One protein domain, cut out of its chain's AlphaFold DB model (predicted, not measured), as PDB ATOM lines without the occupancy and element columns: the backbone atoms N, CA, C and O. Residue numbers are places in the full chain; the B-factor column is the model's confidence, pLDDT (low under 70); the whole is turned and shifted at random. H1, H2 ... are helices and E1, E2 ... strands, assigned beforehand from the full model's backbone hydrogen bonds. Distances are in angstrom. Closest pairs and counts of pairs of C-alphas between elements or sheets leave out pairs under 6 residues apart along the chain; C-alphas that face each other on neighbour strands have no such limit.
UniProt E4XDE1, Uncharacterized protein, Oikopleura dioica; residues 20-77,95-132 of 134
ATOM      1  N   TRP A  20      38.639  10.327  -6.461       81.06
ATOM      2  CA  TRP A  20      39.674  10.418  -7.493       81.06
ATOM      3  C   TRP A  20      40.378  11.776  -7.483       81.06
ATOM      4  O   TRP A  20      39.798  12.778  -7.073       81.06
ATOM      5  N   CYS A  21      41.614  11.832  -7.995       76.19
ATOM      6  CA  CYS A  21      42.383  13.076  -8.147       76.19
ATOM      7  C   CYS A  21      42.650  13.797  -6.803       76.19
ATOM      8  O   CYS A  21      42.220  14.932  -6.601       76.19
ATOM      9  N   GLY A  22      43.344  13.120  -5.877       72.56
ATOM     10  CA  GLY A  22      43.690  13.653  -4.551       72.56
ATOM     11  C   GLY A  22      42.559  13.574  -3.518       72.56
ATOM     12  O   GLY A  22      42.342  14.548  -2.803       72.56
ATOM     13  N   ASN A  23      41.843  12.445  -3.472       72.06
ATOM     14  CA  ASN A  23      40.716  12.164  -2.564       72.06
ATOM     15  C   ASN A  23      39.545  13.151  -2.694       72.06
ATOM     16  O   ASN A  23      38.892  13.508  -1.719       72.06
ATOM     17  N   SER A  24      39.281  13.633  -3.914       78.00
ATOM     18  CA  SER A  24      38.056  14.391  -4.166       78.00
ATOM     19  C   SER A  24      36.884  13.417  -4.286       78.00
ATOM     20  O   SER A  24      36.903  12.566  -5.179       78.00
ATOM     21  N   ASP A  25      35.871  13.572  -3.431       84.50
ATOM     22  CA  ASP A  25      34.597  12.857  -3.547       84.50
ATOM     23  C   ASP A  25      33.905  13.248  -4.862       84.50
ATOM     24  O   ASP A  25      33.573  14.414  -5.108       84.50
ATOM     25  N   LEU A  26      33.722  12.259  -5.738       84.31
ATOM     26  CA  LEU A  26      33.131  12.440  -7.057       84.31
ATOM     27  C   LEU A  26      31.639  12.766  -6.980       84.31
ATOM     28  O   LEU A  26      31.158  13.554  -7.798       84.31
ATOM     29  N   ASN A  27      30.922  12.211  -6.002       82.56
ATOM     30  CA  ASN A  27      29.491  12.439  -5.860       82.56
ATOM     31  C   ASN A  27      29.199  13.859  -5.391       82.56
ATOM     32  O   ASN A  27      28.383  14.559  -5.998       82.56
ATOM     33  N   ALA A  28      29.943  14.313  -4.382       82.25
ATOM     34  CA  ALA A  28      29.882  15.693  -3.917       82.25
ATOM     35  C   ALA A  28      30.333  16.680  -5.008       82.25
ATOM     36  O   ALA A  28      29.710  17.719  -5.208       82.25
ATOM     37  N   ALA A  29      31.384  16.355  -5.771       81.06
ATOM     38  CA  ALA A  29      31.900  17.243  -6.814       81.06
ATOM     39  C   ALA A  29      30.945  17.425  -8.009       81.06
ATOM     40  O   ALA A  29      31.013  18.448  -8.699       81.06
ATOM     41  N   TYR A  30      30.099  16.432  -8.294       80.94
ATOM     42  CA  TYR A  30      29.203  16.437  -9.453       80.94
ATOM     43  C   TYR A  30      27.713  16.525  -9.115       80.94
ATOM     44  O   TYR A  30      26.916  16.523 -10.059       80.94
ATOM     45  N   ASN A  31      27.359  16.681  -7.833       82.62
ATOM     46  CA  ASN A  31      25.990  16.670  -7.308       82.62
ATOM     47  C   ASN A  31      25.212  15.418  -7.734       82.62
ATOM     48  O   ASN A  31      24.098  15.507  -8.241       82.62
ATOM     49  N   THR A  32      25.831  14.253  -7.573       78.81
ATOM     50  CA  THR A  32      25.245  12.954  -7.941       78.81
ATOM     51  C   THR A  32      24.970  12.068  -6.728       78.81
ATOM     52  O   THR A  32      24.755  10.866  -6.872       78.81
ATOM     53  N   THR A  33      24.977  12.642  -5.524       81.44
ATOM     54  CA  THR A  33      24.663  11.933  -4.282       81.44
ATOM     55  C   THR A  33      23.260  11.330  -4.351       81.44
ATOM     56  O   THR A  33      22.296  12.035  -4.636       81.44
ATOM     57  N   GLY A  34      23.151  10.024  -4.100       78.75
ATOM     58  CA  GLY A  34      21.882   9.291  -4.165       78.75
ATOM     59  C   GLY A  34      21.451   8.849  -5.571       78.75
ATOM     60  O   GLY A  34      20.374   8.277  -5.703       78.75
ATOM     61  N   LEU A  35      22.263   9.078  -6.611       81.00
ATOM     62  CA  LEU A  35      21.994   8.581  -7.966       81.00
ATOM     63  C   LEU A  35      22.672   7.226  -8.212       81.00
ATOM     64  O   LEU A  35      23.789   6.995  -7.750       81.00
ATOM     65  N   ASP A  36      22.034   6.359  -9.010       82.25
ATOM     66  CA  ASP A  36      22.602   5.077  -9.464       82.25
ATOM     67  C   ASP A  36      23.648   5.308 -10.577       82.25
ATOM     68  O   ASP A  36      23.433   5.010 -11.755       82.25
ATOM     69  N   ILE A  37      24.771   5.940 -10.215       80.56
ATOM     70  CA  ILE A  37      25.892   6.263 -11.107       80.56
ATOM     71  C   ILE A  37      27.143   5.525 -10.655       80.56
ATOM     72  O   ILE A  37      27.564   5.607  -9.505       80.56
ATOM     73  N   GLU A  38      27.803   4.877 -11.610       83.25
ATOM     74  CA  GLU A  38      29.092   4.236 -11.395       83.25
ATOM     75  C   GLU A  38      30.196   4.976 -12.157       83.25
ATOM     76  O   GLU A  38      30.109   5.239 -13.364       83.25
ATOM     77  N   TYR A  39      31.275   5.284 -11.447       84.12
ATOM     78  CA  TYR A  39      32.482   5.885 -11.999       84.12
ATOM     79  C   TYR A  39      33.526   4.805 -12.262       84.12
ATOM     80  O   TYR A  39      33.844   4.017 -11.373       84.12
ATOM     81  N   TYR A  40      34.097   4.795 -13.465       81.81
ATOM     82  CA  TYR A  40      35.134   3.839 -13.848       81.81
ATOM     83  C   TYR A  40      36.297   4.521 -14.573       81.81
ATOM     84  O   TYR A  40      36.117   5.431 -15.392       81.81
ATOM     85  N   ILE A  41      37.522   4.061 -14.304       81.00
ATOM     86  CA  ILE A  41      38.709   4.520 -15.029       81.00
ATOM     87  C   ILE A  41      38.732   3.861 -16.404       81.00
ATOM     88  O   ILE A  41      38.780   2.642 -16.547       81.00
ATOM     89  N   THR A  42      38.755   4.692 -17.440       73.12
ATOM     90  CA  THR A  42      39.134   4.261 -18.779       73.12
ATOM     91  C   THR A  42      40.628   4.507 -18.943       73.12
ATOM     92  O   THR A  42      41.045   5.638 -19.217       73.12
ATOM     93  N   LYS A  43      41.434   3.450 -18.794       65.12
ATOM     94  CA  LYS A  43      42.867   3.515 -19.105       65.12
ATOM     95  C   LYS A  43      43.024   3.888 -20.579       65.12
ATOM     96  O   LYS A  43      42.493   3.214 -21.466       65.12
ATOM     97  N   ARG A  44      43.711   4.995 -20.864       63.06
ATOM     98  CA  ARG A  44      44.128   5.310 -22.239       63.06
ATOM     99  C   ARG A  44      45.425   4.566 -22.542       63.06
ATOM    100  O   ARG A  44      46.142   4.189 -21.626       63.06
ATOM    101  N   LYS A  45      45.720   4.346 -23.830       54.59
ATOM    102  CA  LYS A  45      46.983   3.724 -24.261       54.59
ATOM    103  C   LYS A  45      48.153   4.462 -23.598       54.59
ATOM    104  O   LYS A  45      48.324   5.653 -23.869       54.59
ATOM    105  N   THR A  46      48.886   3.772 -22.728       51.50
ATOM    106  CA  THR A  46      50.096   4.286 -22.081       51.50
ATOM    107  C   THR A  46      51.227   4.401 -23.100       51.50
ATOM    108  O   THR A  46      51.116   3.902 -24.226       51.50
ATOM    109  N   TRP A  47      52.292   5.111 -22.728       48.03
ATOM    110  CA  TRP A  47      53.481   5.285 -23.564       48.03
ATOM    111  C   TRP A  47      54.096   3.940 -23.979       48.03
ATOM    112  O   TRP A  47      54.496   3.805 -25.132       48.03
ATOM    113  N   GLU A  48      54.072   2.929 -23.100       53.44
ATOM    114  CA  GLU A  48      54.689   1.622 -23.375       53.44
ATOM    115  C   GLU A  48      53.918   0.765 -24.396       53.44
ATOM    116  O   GLU A  48      54.485  -0.141 -24.991       53.44
ATOM    117  N   ASN A  49      52.633   1.045 -24.641       51.94
ATOM    118  CA  ASN A  49      51.757   0.206 -25.472       51.94
ATOM    119  C   ASN A  49      51.563   0.752 -26.899       51.94
ATOM    120  O   ASN A  49      50.464   0.671 -27.471       51.94
ATOM    121  N   ARG A  50      52.592   1.386 -27.481       58.59
ATOM    122  CA  ARG A  50      52.470   2.050 -28.786       58.59
ATOM    123  C   ARG A  50      53.427   1.557 -29.861       58.59
ATOM    124  O   ARG A  50      54.630   1.477 -29.687       58.59
ATOM    125  N   ASP A  51      52.803   1.384 -31.019       59.22
ATOM    126  CA  ASP A  51      53.382   1.257 -32.346       59.22
ATOM    127  C   ASP A  51      54.285   2.478 -32.671       59.22
ATOM    128  O   ASP A  51      53.772   3.611 -32.723       59.22
ATOM    129  N   PRO A  52      55.609   2.284 -32.818       66.50
ATOM    130  CA  PRO A  52      56.599   3.363 -32.871       66.50
ATOM    131  C   PRO A  52      56.402   4.318 -34.059       66.50
ATOM    132  O   PRO A  52      56.587   5.530 -33.916       66.50
ATOM    133  N   GLU A  53      55.903   3.833 -35.197       70.75
ATOM    134  CA  GLU A  53      55.671   4.649 -36.399       70.75
ATOM    135  C   GLU A  53      54.632   5.761 -36.179       70.75
ATOM    136  O   GLU A  53      54.766   6.898 -36.646       70.75
ATOM    137  N   LYS A  54      53.580   5.468 -35.406       64.56
ATOM    138  CA  LYS A  54      52.508   6.437 -35.112       64.56
ATOM    139  C   LYS A  54      52.944   7.507 -34.119       64.56
ATOM    140  O   LYS A  54      52.318   8.569 -34.069       64.56
ATOM    141  N   VAL A  55      53.963   7.227 -33.308       65.50
ATOM    142  CA  VAL A  55      54.546   8.195 -32.373       65.50
ATOM    143  C   VAL A  55      55.423   9.185 -33.133       65.50
ATOM    144  O   VAL A  55      55.258  10.385 -32.927       65.50
ATOM    145  N   ALA A  56      56.248   8.702 -34.067       69.06
ATOM    146  CA  ALA A  56      57.113   9.541 -34.895       69.06
ATOM    147  C   ALA A  56      56.319  10.536 -35.763       69.06
ATOM    148  O   ALA A  56      56.628  11.723 -35.797       69.06
ATOM    149  N   LYS A  57      55.233  10.086 -36.411       73.50
ATOM    150  CA  LYS A  57      54.430  10.940 -37.308       73.50
ATOM    151  C   LYS A  57      53.607  12.010 -36.580       73.50
ATOM    152  O   LYS A  57      53.297  13.054 -37.150       73.50
ATOM    153  N   ARG A  58      53.176  11.737 -35.343       62.44
ATOM    154  CA  ARG A  58      52.389  12.667 -34.516       62.44
ATOM    155  C   ARG A  58      52.778  12.515 -33.046       62.44
ATOM    156  O   ARG A  58      52.079  11.792 -32.314       62.44
ATOM    157  N   PRO A  59      53.830  13.220 -32.593       62.91
ATOM    158  CA  PRO A  59      54.175  13.254 -31.184       62.91
ATOM    159  C   PRO A  59      52.997  13.866 -30.426       62.91
ATOM    160  O   PRO A  59      52.609  15.015 -30.633       62.91
ATOM    161  N   LYS A  60      52.341  13.060 -29.590       62.06
ATOM    162  CA  LYS A  60      51.271  13.556 -28.722       62.06
ATOM    163  C   LYS A  60      51.906  14.067 -27.439       62.06
ATOM    164  O   LYS A  60      52.826  13.451 -26.918       62.06
ATOM    165  N   THR A  61      51.391  15.168 -26.910       58.66
ATOM    166  CA  THR A  61      51.835  15.702 -25.618       58.66
ATOM    167  C   THR A  61      51.392  14.801 -24.451       58.66
ATOM    168  O   THR A  61      50.356  14.131 -24.560       58.66
ATOM    169  N   PRO A  62      52.102  14.822 -23.302       58.91
ATOM    170  CA  PRO A  62      51.766  14.067 -22.085       58.91
ATOM    171  C   PRO A  62      50.283  14.152 -21.673       58.91
ATOM    172  O   PRO A  62      49.673  13.183 -21.225       58.91
ATOM    173  N   ALA A  63      49.644  15.301 -21.921       56.38
ATOM    174  CA  ALA A  63      48.238  15.559 -21.609       56.38
ATOM    175  C   ALA A  63      47.229  14.641 -22.337       56.38
ATOM    176  O   ALA A  63      46.061  14.558 -21.923       56.38
ATOM    177  N   HIS A  64      47.646  13.973 -23.418       61.12
ATOM    178  CA  HIS A  64      46.830  13.010 -24.160       61.12
ATOM    179  C   HIS A  64      46.844  11.594 -23.566       61.12
ATOM    180  O   HIS A  64      45.998  10.789 -23.972       61.12
ATOM    181  N   PHE A  65      47.741  11.318 -22.615       60.75
ATOM    182  CA  PHE A  65      48.015   9.979 -22.072       60.75
ATOM    183  C   PHE A  65      47.595   9.782 -20.613       60.75
ATOM    184  O   PHE A  65      47.823   8.723 -20.050       60.75
ATOM    185  N   ARG A  66      46.964  10.780 -19.998       65.75
ATOM    186  CA  ARG A  66      46.411  10.656 -18.644       65.75
ATOM    187  C   ARG A  66      45.266   9.649 -18.578       65.75
ATOM    188  O   ARG A  66      44.456   9.569 -19.512       65.75
ATOM    189  N   ASP A  67      45.148   9.004 -17.424       73.06
ATOM    190  CA  ASP A  67      43.937   8.294 -17.047       73.06
ATOM    191  C   ASP A  67      42.755   9.248 -17.027       73.06
ATOM    192  O   ASP A  67      42.854  10.438 -16.690       73.06
ATOM    193  N   VAL A  68      41.623   8.720 -17.472       77.94
ATOM    194  CA  VAL A  68      40.402   9.494 -17.533       77.94
ATOM    195  C   VAL A  68      39.264   8.690 -16.972       77.94
ATOM    196  O   VAL A  68      39.080   7.522 -17.310       77.94
ATOM    197  N   LEU A  69      38.493   9.346 -16.125       82.44
ATOM    198  CA  LEU A  69      37.359   8.740 -15.479       82.44
ATOM    199  C   LEU A  69      36.116   8.984 -16.342       82.44
ATOM    200  O   LEU A  69      35.935  10.058 -16.929       82.44
ATOM    201  N   ARG A  70      35.288   7.957 -16.483       82.25
ATOM    202  CA  ARG A  70      34.004   8.004 -17.183       82.25
ATOM    203  C   ARG A  70      32.903   7.535 -16.248       82.25
ATOM    204  O   ARG A  70      33.165   6.871 -15.251       82.25
ATOM    205  N   VAL A  71      31.680   7.898 -16.604       82.81
ATOM    206  CA  VAL A  71      30.470   7.498 -15.884       82.81
ATOM    207  C   VAL A  71      29.677   6.486 -16.695       82.81
ATOM    208  O   VAL A  71      29.690   6.527 -17.930       82.81
ATOM    209  N   ARG A  72      29.005   5.581 -15.993       78.31
ATOM    210  CA  ARG A  72      27.976   4.680 -16.516       78.31
ATOM    211  C   ARG A  72      26.770   4.712 -15.573       78.31
ATOM    212  O   ARG A  72      26.932   5.022 -14.395       78.31
ATOM    213  N   CYS A  73      25.585   4.414 -16.098       78.38
ATOM    214  CA  CYS A  73      24.441   4.113 -15.242       78.38
ATOM    215  C   CYS A  73      24.770   2.843 -14.432       78.38
ATOM    216  O   CYS A  73      25.541   2.002 -14.916       78.38
ATOM    217  N   GLY A  74      24.269   2.733 -13.206       73.19
ATOM    218  CA  GLY A  74      24.643   1.657 -12.297       73.19
ATOM    219  C   GLY A  74      24.181   0.263 -12.716       73.19
ATOM    220  O   GLY A  74      23.653   0.035 -13.811       73.19
ATOM    221  N   ALA A  75      24.470  -0.718 -11.857       59.31
ATOM    222  CA  ALA A  75      24.384  -2.145 -12.177       59.31
ATOM    223  C   ALA A  75      23.018  -2.590 -12.730       59.31
ATOM    224  O   ALA A  75      22.963  -3.489 -13.572       59.31
ATOM    225  N   THR A  76      21.946  -1.917 -12.321       50.44
ATOM    226  CA  THR A  76      20.554  -2.189 -12.694       50.44
ATOM    227  C   THR A  76      20.210  -1.828 -14.142       50.44
ATOM    228  O   THR A  76      19.247  -2.347 -14.698       50.44
ATOM    229  N   THR A  77      21.009  -0.983 -14.801       52.12
ATOM    230  CA  THR A  77      20.711  -0.426 -16.137       52.12
ATOM    231  C   THR A  77      21.800  -0.726 -17.173       52.12
ATOM    232  O   THR A  77      21.899  -0.051 -18.201       52.12
ATOM    233  N   SER A  95      29.492   9.004 -22.702       76.25
ATOM    234  CA  SER A  95      29.500   9.502 -21.330       76.25
ATOM    235  C   SER A  95      30.549  10.600 -21.116       76.25
ATOM    236  O   SER A  95      31.626  10.572 -21.738       76.25
ATOM    237  N   PRO A  96      30.258  11.591 -20.254       78.88
ATOM    238  CA  PRO A  96      31.172  12.681 -19.986       78.88
ATOM    239  C   PRO A  96      32.493  12.155 -19.433       78.88
ATOM    240  O   PRO A  96      32.571  11.197 -18.669       78.88
ATOM    241  N   MET A  97      33.557  12.823 -19.861       81.25
ATOM    242  CA  MET A  97      34.923  12.449 -19.554       81.25
ATOM    243  C   MET A  97      35.466  13.364 -18.449       81.25
ATOM    244  O   MET A  97      35.751  14.542 -18.692       81.25
ATOM    245  N   ILE A  98      35.627  12.806 -17.252       83.44
ATOM    246  CA  ILE A  98      36.134  13.477 -16.056       83.44
ATOM    247  C   ILE A  98      37.655  13.379 -16.049       83.44
ATOM    248  O   ILE A  98      38.245  12.311 -16.174       83.44
ATOM    249  N   LYS A  99      38.309  14.531 -15.954       80.38
ATOM    250  CA  LYS A  99      39.753  14.667 -16.140       80.38
ATOM    251  C   LYS A  99      40.396  15.201 -14.876       80.38
ATOM    252  O   LYS A  99      40.025  16.286 -14.443       80.38
ATOM    253  N   CYS A 100      41.421  14.522 -14.383       79.19
ATOM    254  CA  CYS A 100      42.318  15.085 -13.385       79.19
ATOM    255  C   CYS A 100      43.305  16.068 -14.051       79.19
ATOM    256  O   CYS A 100      43.726  15.878 -15.204       79.19
ATOM    257  N   THR A 101      43.595  17.183 -13.380       74.69
ATOM    258  CA  THR A 101      44.514  18.240 -13.837       74.69
ATOM    259  C   THR A 101      45.299  18.812 -12.662       74.69
ATOM    260  O   THR A 101      44.738  18.972 -11.587       74.69
ATOM    261  N   ARG A 102      46.567  19.193 -12.850       70.12
ATOM    262  CA  ARG A 102      47.347  19.873 -11.796       70.12
ATOM    263  C   ARG A 102      46.873  21.314 -11.585       70.12
ATOM    264  O   ARG A 102      46.528  22.010 -12.546       70.12
ATOM    265  N   LYS A 103      46.878  21.793 -10.336       69.44
ATOM    266  CA  LYS A 103      46.624  23.203  -9.990       69.44
ATOM    267  C   LYS A 103      47.913  24.035 -10.156       69.44
ATOM    268  O   LYS A 103      48.461  24.530  -9.185       69.44
ATOM    269  N   GLY A 104      48.398  24.193 -11.389       65.19
ATOM    270  CA  GLY A 104      49.640  24.931 -11.682       65.19
ATOM    271  C   GLY A 104      50.925  24.102 -11.493       65.19
ATOM    272  O   GLY A 104      50.825  22.896 -11.257       65.19
ATOM    273  N   PRO A 105      52.121  24.721 -11.615       57.72
ATOM    274  CA  PRO A 105      53.410  24.013 -11.673       57.72
ATOM    275  C   PRO A 105      53.740  23.179 -10.422       57.72
ATOM    276  O   PRO A 105      54.325  22.108 -10.547       57.72
ATOM    277  N   GLY A 106      53.306  23.620  -9.236       63.97
ATOM    278  CA  GLY A 106      53.529  22.928  -7.956       63.97
ATOM    279  C   GLY A 106      52.256  22.565  -7.184       63.97
ATOM    280  O   GLY A 106      52.335  22.114  -6.046       63.97
ATOM    281  N   GLY A 107      51.067  22.785  -7.751       65.31
ATOM    282  CA  GLY A 107      49.824  22.581  -7.005       65.31
ATOM    283  C   GLY A 107      49.338  21.137  -6.993       65.31
ATOM    284  O   GLY A 107      49.601  20.363  -7.919       65.31
ATOM    285  N   LYS A 108      48.554  20.818  -5.955       74.00
ATOM    286  CA  LYS A 108      47.841  19.543  -5.808       74.00
ATOM    287  C   LYS A 108      46.968  19.252  -7.036       74.00
ATOM    288  O   LYS A 108      46.517  20.164  -7.745       74.00
ATOM    289  N   GLU A 109      46.765  17.970  -7.301       75.94
ATOM    290  CA  GLU A 109      45.844  17.511  -8.332       75.94
ATOM    291  C   GLU A 109      44.416  17.982  -8.029       75.94
ATOM    292  O   GLU A 109      44.015  18.091  -6.874       75.94
ATOM    293  N   LYS A 110      43.668  18.346  -9.073       75.81
ATOM    294  CA  LYS A 110      42.267  18.757  -8.972       75.81
ATOM    295  C   LYS A 110      41.442  18.218 -10.130       75.81
ATOM    296  O   LYS A 110      41.896  18.182 -11.286       75.81
ATOM    297  N   LEU A 111      40.191  17.882  -9.840       78.31
ATOM    298  CA  LEU A 111      39.215  17.564 -10.873       78.31
ATOM    299  C   LEU A 111      39.031  18.773 -11.795       78.31
ATOM    300  O   LEU A 111      38.926  19.926 -11.364       78.31
ATOM    301  N   LYS A 112      39.021  18.523 -13.106       73.44
ATOM    302  CA  LYS A 112      38.769  19.575 -14.086       73.44
ATOM    303  C   LYS A 112      37.322  20.054 -13.913       73.44
ATOM    304  O   LYS A 112      36.413  19.228 -14.033       73.44
ATOM    305  N   PRO A 113      37.085  21.365 -13.715       62.59
ATOM    306  CA  PRO A 113      35.736  21.887 -13.542       62.59
ATOM    307  C   PRO A 113      34.901  21.588 -14.788       62.59
ATOM    308  O   PRO A 113      35.233  22.010 -15.903       62.59
ATOM    309  N   ASN A 114      33.822  20.838 -14.599       62.91
ATOM    310  CA  ASN A 114      32.974  20.361 -15.681       62.91
ATOM    311  C   ASN A 114      31.782  21.302 -15.864       62.91
ATOM    312  O   ASN A 114      30.664  20.960 -15.514       62.91
ATOM    313  N   GLY A 115      32.039  22.506 -16.383       53.81
ATOM    314  CA  GLY A 115      30.975  23.498 -16.578       53.81
ATOM    315  C   GLY A 115      31.324  24.935 -16.212       53.81
ATOM    316  O   GLY A 115      30.414  25.706 -15.955       53.81
ATOM    317  N   ARG A 116      32.603  25.345 -16.237       53.19
ATOM    318  CA  ARG A 116      33.025  26.704 -15.820       53.19
ATOM    319  C   ARG A 116      32.220  27.858 -16.457       53.19
ATOM    320  O   ARG A 116      32.128  28.912 -15.852       53.19
ATOM    321  N   ARG A 117      31.651  27.664 -17.655       61.41
ATOM    322  CA  ARG A 117      30.725  28.612 -18.315       61.41
ATOM    323  C   ARG A 117      29.255  28.172 -18.322       61.41
ATOM    324  O   ARG A 117      28.389  28.968 -18.624       61.41
ATOM    325  N   PHE A 118      28.995  26.898 -18.058       67.00
ATOM    326  CA  PHE A 118      27.686  26.264 -18.215       67.00
ATOM    327  C   PHE A 118      26.925  26.146 -16.886       67.00
ATOM    328  O   PHE A 118      25.751  25.804 -16.905       67.00
ATOM    329  N   GLN A 119      27.596  26.407 -15.752       68.19
ATOM    330  CA  GLN A 119      27.086  26.401 -14.369       68.19
ATOM    331  C   GLN A 119      26.406  25.100 -13.892       68.19
ATOM    332  O   GLN A 119      26.177  24.941 -12.701       68.19
ATOM    333  N   LYS A 120      26.156  24.134 -14.782       71.62
ATOM    334  CA  LYS A 120      25.560  22.827 -14.496       71.62
ATOM    335  C   LYS A 120      26.590  21.703 -14.606       71.62
ATOM    336  O   LYS A 120      27.510  21.759 -15.431       71.62
ATOM    337  N   SER A 121      26.393  20.649 -13.815       80.31
ATOM    338  CA  SER A 121      27.173  19.411 -13.896       80.31
ATOM    339  C   SER A 121      26.819  18.658 -15.179       80.31
ATOM    340  O   SER A 121      25.687  18.218 -15.367       80.31
ATOM    341  N   LYS A 122      27.792  18.473 -16.083       79.50
ATOM    342  CA  LYS A 122      27.556  17.662 -17.295       79.50
ATOM    343  C   LYS A 122      27.328  16.181 -16.988       79.50
ATOM    344  O   LYS A 122      26.836  15.473 -17.855       79.50
ATOM    345  N   VAL A 123      27.750  15.714 -15.811       82.62
ATOM    346  CA  VAL A 123      27.513  14.335 -15.362       82.62
ATOM    347  C   VAL A 123      26.043  14.161 -15.015       82.62
ATOM    348  O   VAL A 123      25.415  13.253 -15.544       82.62
ATOM    349  N   LEU A 124      25.500  15.085 -14.221       82.31
ATOM    350  CA  LEU A 124      24.093  15.095 -13.841       82.31
ATOM    351  C   LEU A 124      23.177  15.168 -15.069       82.31
ATOM    352  O   LEU A 124      22.332  14.308 -15.263       82.31
ATOM    353  N   LEU A 125      23.434  16.114 -15.975       81.31
ATOM    354  CA  LEU A 125      22.644  16.247 -17.206       81.31
ATOM    355  C   LEU A 125      22.723  15.014 -18.105       81.31
ATOM    356  O   LEU A 125      21.751  14.649 -18.757       81.31
ATOM    357  N   TRP A 126      23.893  14.380 -18.176       82.44
ATOM    358  CA  TRP A 126      24.031  13.141 -18.927       82.44
ATOM    359  C   TRP A 126      23.227  12.007 -18.284       82.44
ATOM    360  O   TRP A 126      22.597  11.238 -19.009       82.44
ATOM    361  N   PHE A 127      23.225  11.921 -16.952       80.62
ATOM    362  CA  PHE A 127      22.436  10.941 -16.213       80.62
ATOM    363  C   PHE A 127      20.933  11.138 -16.447       80.62
ATOM    364  O   PHE A 127      20.264  10.189 -16.842       80.62
ATOM    365  N   GLU A 128      20.424  12.364 -16.325       79.25
ATOM    366  CA  GLU A 128      19.018  12.698 -16.609       79.25
ATOM    367  C   GLU A 128      18.617  12.371 -18.063       79.25
ATOM    368  O   GLU A 128      17.515  11.924 -18.362       79.25
ATOM    369  N   GLN A 129      19.523  12.569 -19.021       76.38
ATOM    370  CA  GLN A 129      19.221  12.289 -20.428       76.38
ATOM    371  C   GLN A 129      19.313  10.805 -20.786       76.38
ATOM    372  O   GLN A 129      18.663  10.365 -21.729       76.38
ATOM    373  N   THR A 130      20.163  10.045 -20.094       75.56
ATOM    374  CA  THR A 130      20.564   8.702 -20.545       75.56
ATOM    375  C   THR A 130      20.069   7.594 -19.627       75.56
ATOM    376  O   THR A 130      19.765   6.505 -20.112       75.56
ATOM    377  N   CYS A 131      20.022   7.854 -18.322       73.44
ATOM    378  CA  CYS A 131      19.707   6.868 -17.296       73.44
ATOM    379  C   CYS A 131      18.280   7.026 -16.749       73.44
ATOM    380  O   CYS A 131      17.692   6.016 -16.393       73.44
ATOM    381  N   SER A 132      17.704   8.239 -16.719       65.12
ATOM    382  CA  SER A 132      16.319   8.455 -16.253       65.12
ATOM    383  C   SER A 132      15.257   8.462 -17.360       65.12
ATOM    384  O   SER A 132      14.094   8.719 -17.082       65.12
TER     385      SER A 132
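AT A GLANCE: This is residues 20 to 77 and 95 to 132 of the 134 residues of an uncharacterized protein of Oikopleura dioica (UniProt E4XDE1). A curled, strongly twisted sheet of four strands makes the body, with H3 packed over it at E2 and the small H1 grazing it. An arm of loop between E1 and E2 reaches away from the sheet and turns back at H2; residues 48 to 54, of which 52 to 54 belong to H2, stick out free. The 96 printed residues include three named helices and four named strands in the order H1 E1 H2 E2 E3 E4 H3; the sheet runs E1 E2 E3 E4, all antiparallel. The class is mixed, helices and strands, with 41 residues, under half, in named elements. The whole is loose, with a radius of gyration of the C-alphas of 15.8 A and spans of 45 by 34 by 25 A.

IN THESE COORDINATES: H1 holds residues 26 to 30, with C-alpha 26 at (33.131, 12.440, -7.057). E1, residues 37 to 42, is 15.4 A long from first to last C-alpha. H2 holds residues 52 to 57, with C-alpha 52 at (56.599, 3.363, -32.871). E2, residues 68 to 73, measures 17.0 A. E3, residues 97 to 102, measures 16.4 A, and E4, residues 109 to 111, follows it. H3, residues 122 to 130, is 11.8 A long and ends with C-alpha 130 at (20.564, 8.702, -20.545).

HOW THE PARTS SIT: E1 and E2 are antiparallel neighbours at 147 degrees, with N 38 and O 72 2.9 A apart, within hydrogen-bond range. E3 is staggered: its residues 97 to 99 pair with E2, where N 98 and O 69 are 2.8 A apart, and its residues 100 to 102 with E4, where N 110 and O 101 are 2.8 A apart. E3 and E4 form a hairpin. H3 is on the sheet at a height of 9.0 A, over E2 and only just not over E1, with 2 C-alphas falling on E1; on the local plane it runs slantwise to the strands, at 33 degrees to E2. The closest C-alphas of H3 and E2 are those of Phe 127 and Cys 73, 7.2 A apart. H1 only grazes the sheet, with residues 26 to 29. H1 and H3 are close but not clearly touching, the closest C-alphas being those of Tyr 30 and Val 123, 6.5 A apart. H2 is not on the sheet and is apart from H1 and H3. In H1, H2 and H3 every O i to N i+4 pair is within hydrogen-bond range.

THE WHOLE: The two C-alphas farthest apart, those of Gly 34 and Glu 53, are 46.9 A apart. Residues 78 to 94 are cut out, within the link from E2 to E3, and C-alphas 77 and 95 are 14.2 A apart across the cut. No link that is printed whole is long. The mean pLDDT of the printed part is 71.5; 38 residues are under 70, among them residues 43 to 52, 58 to 66 and 113 to 119.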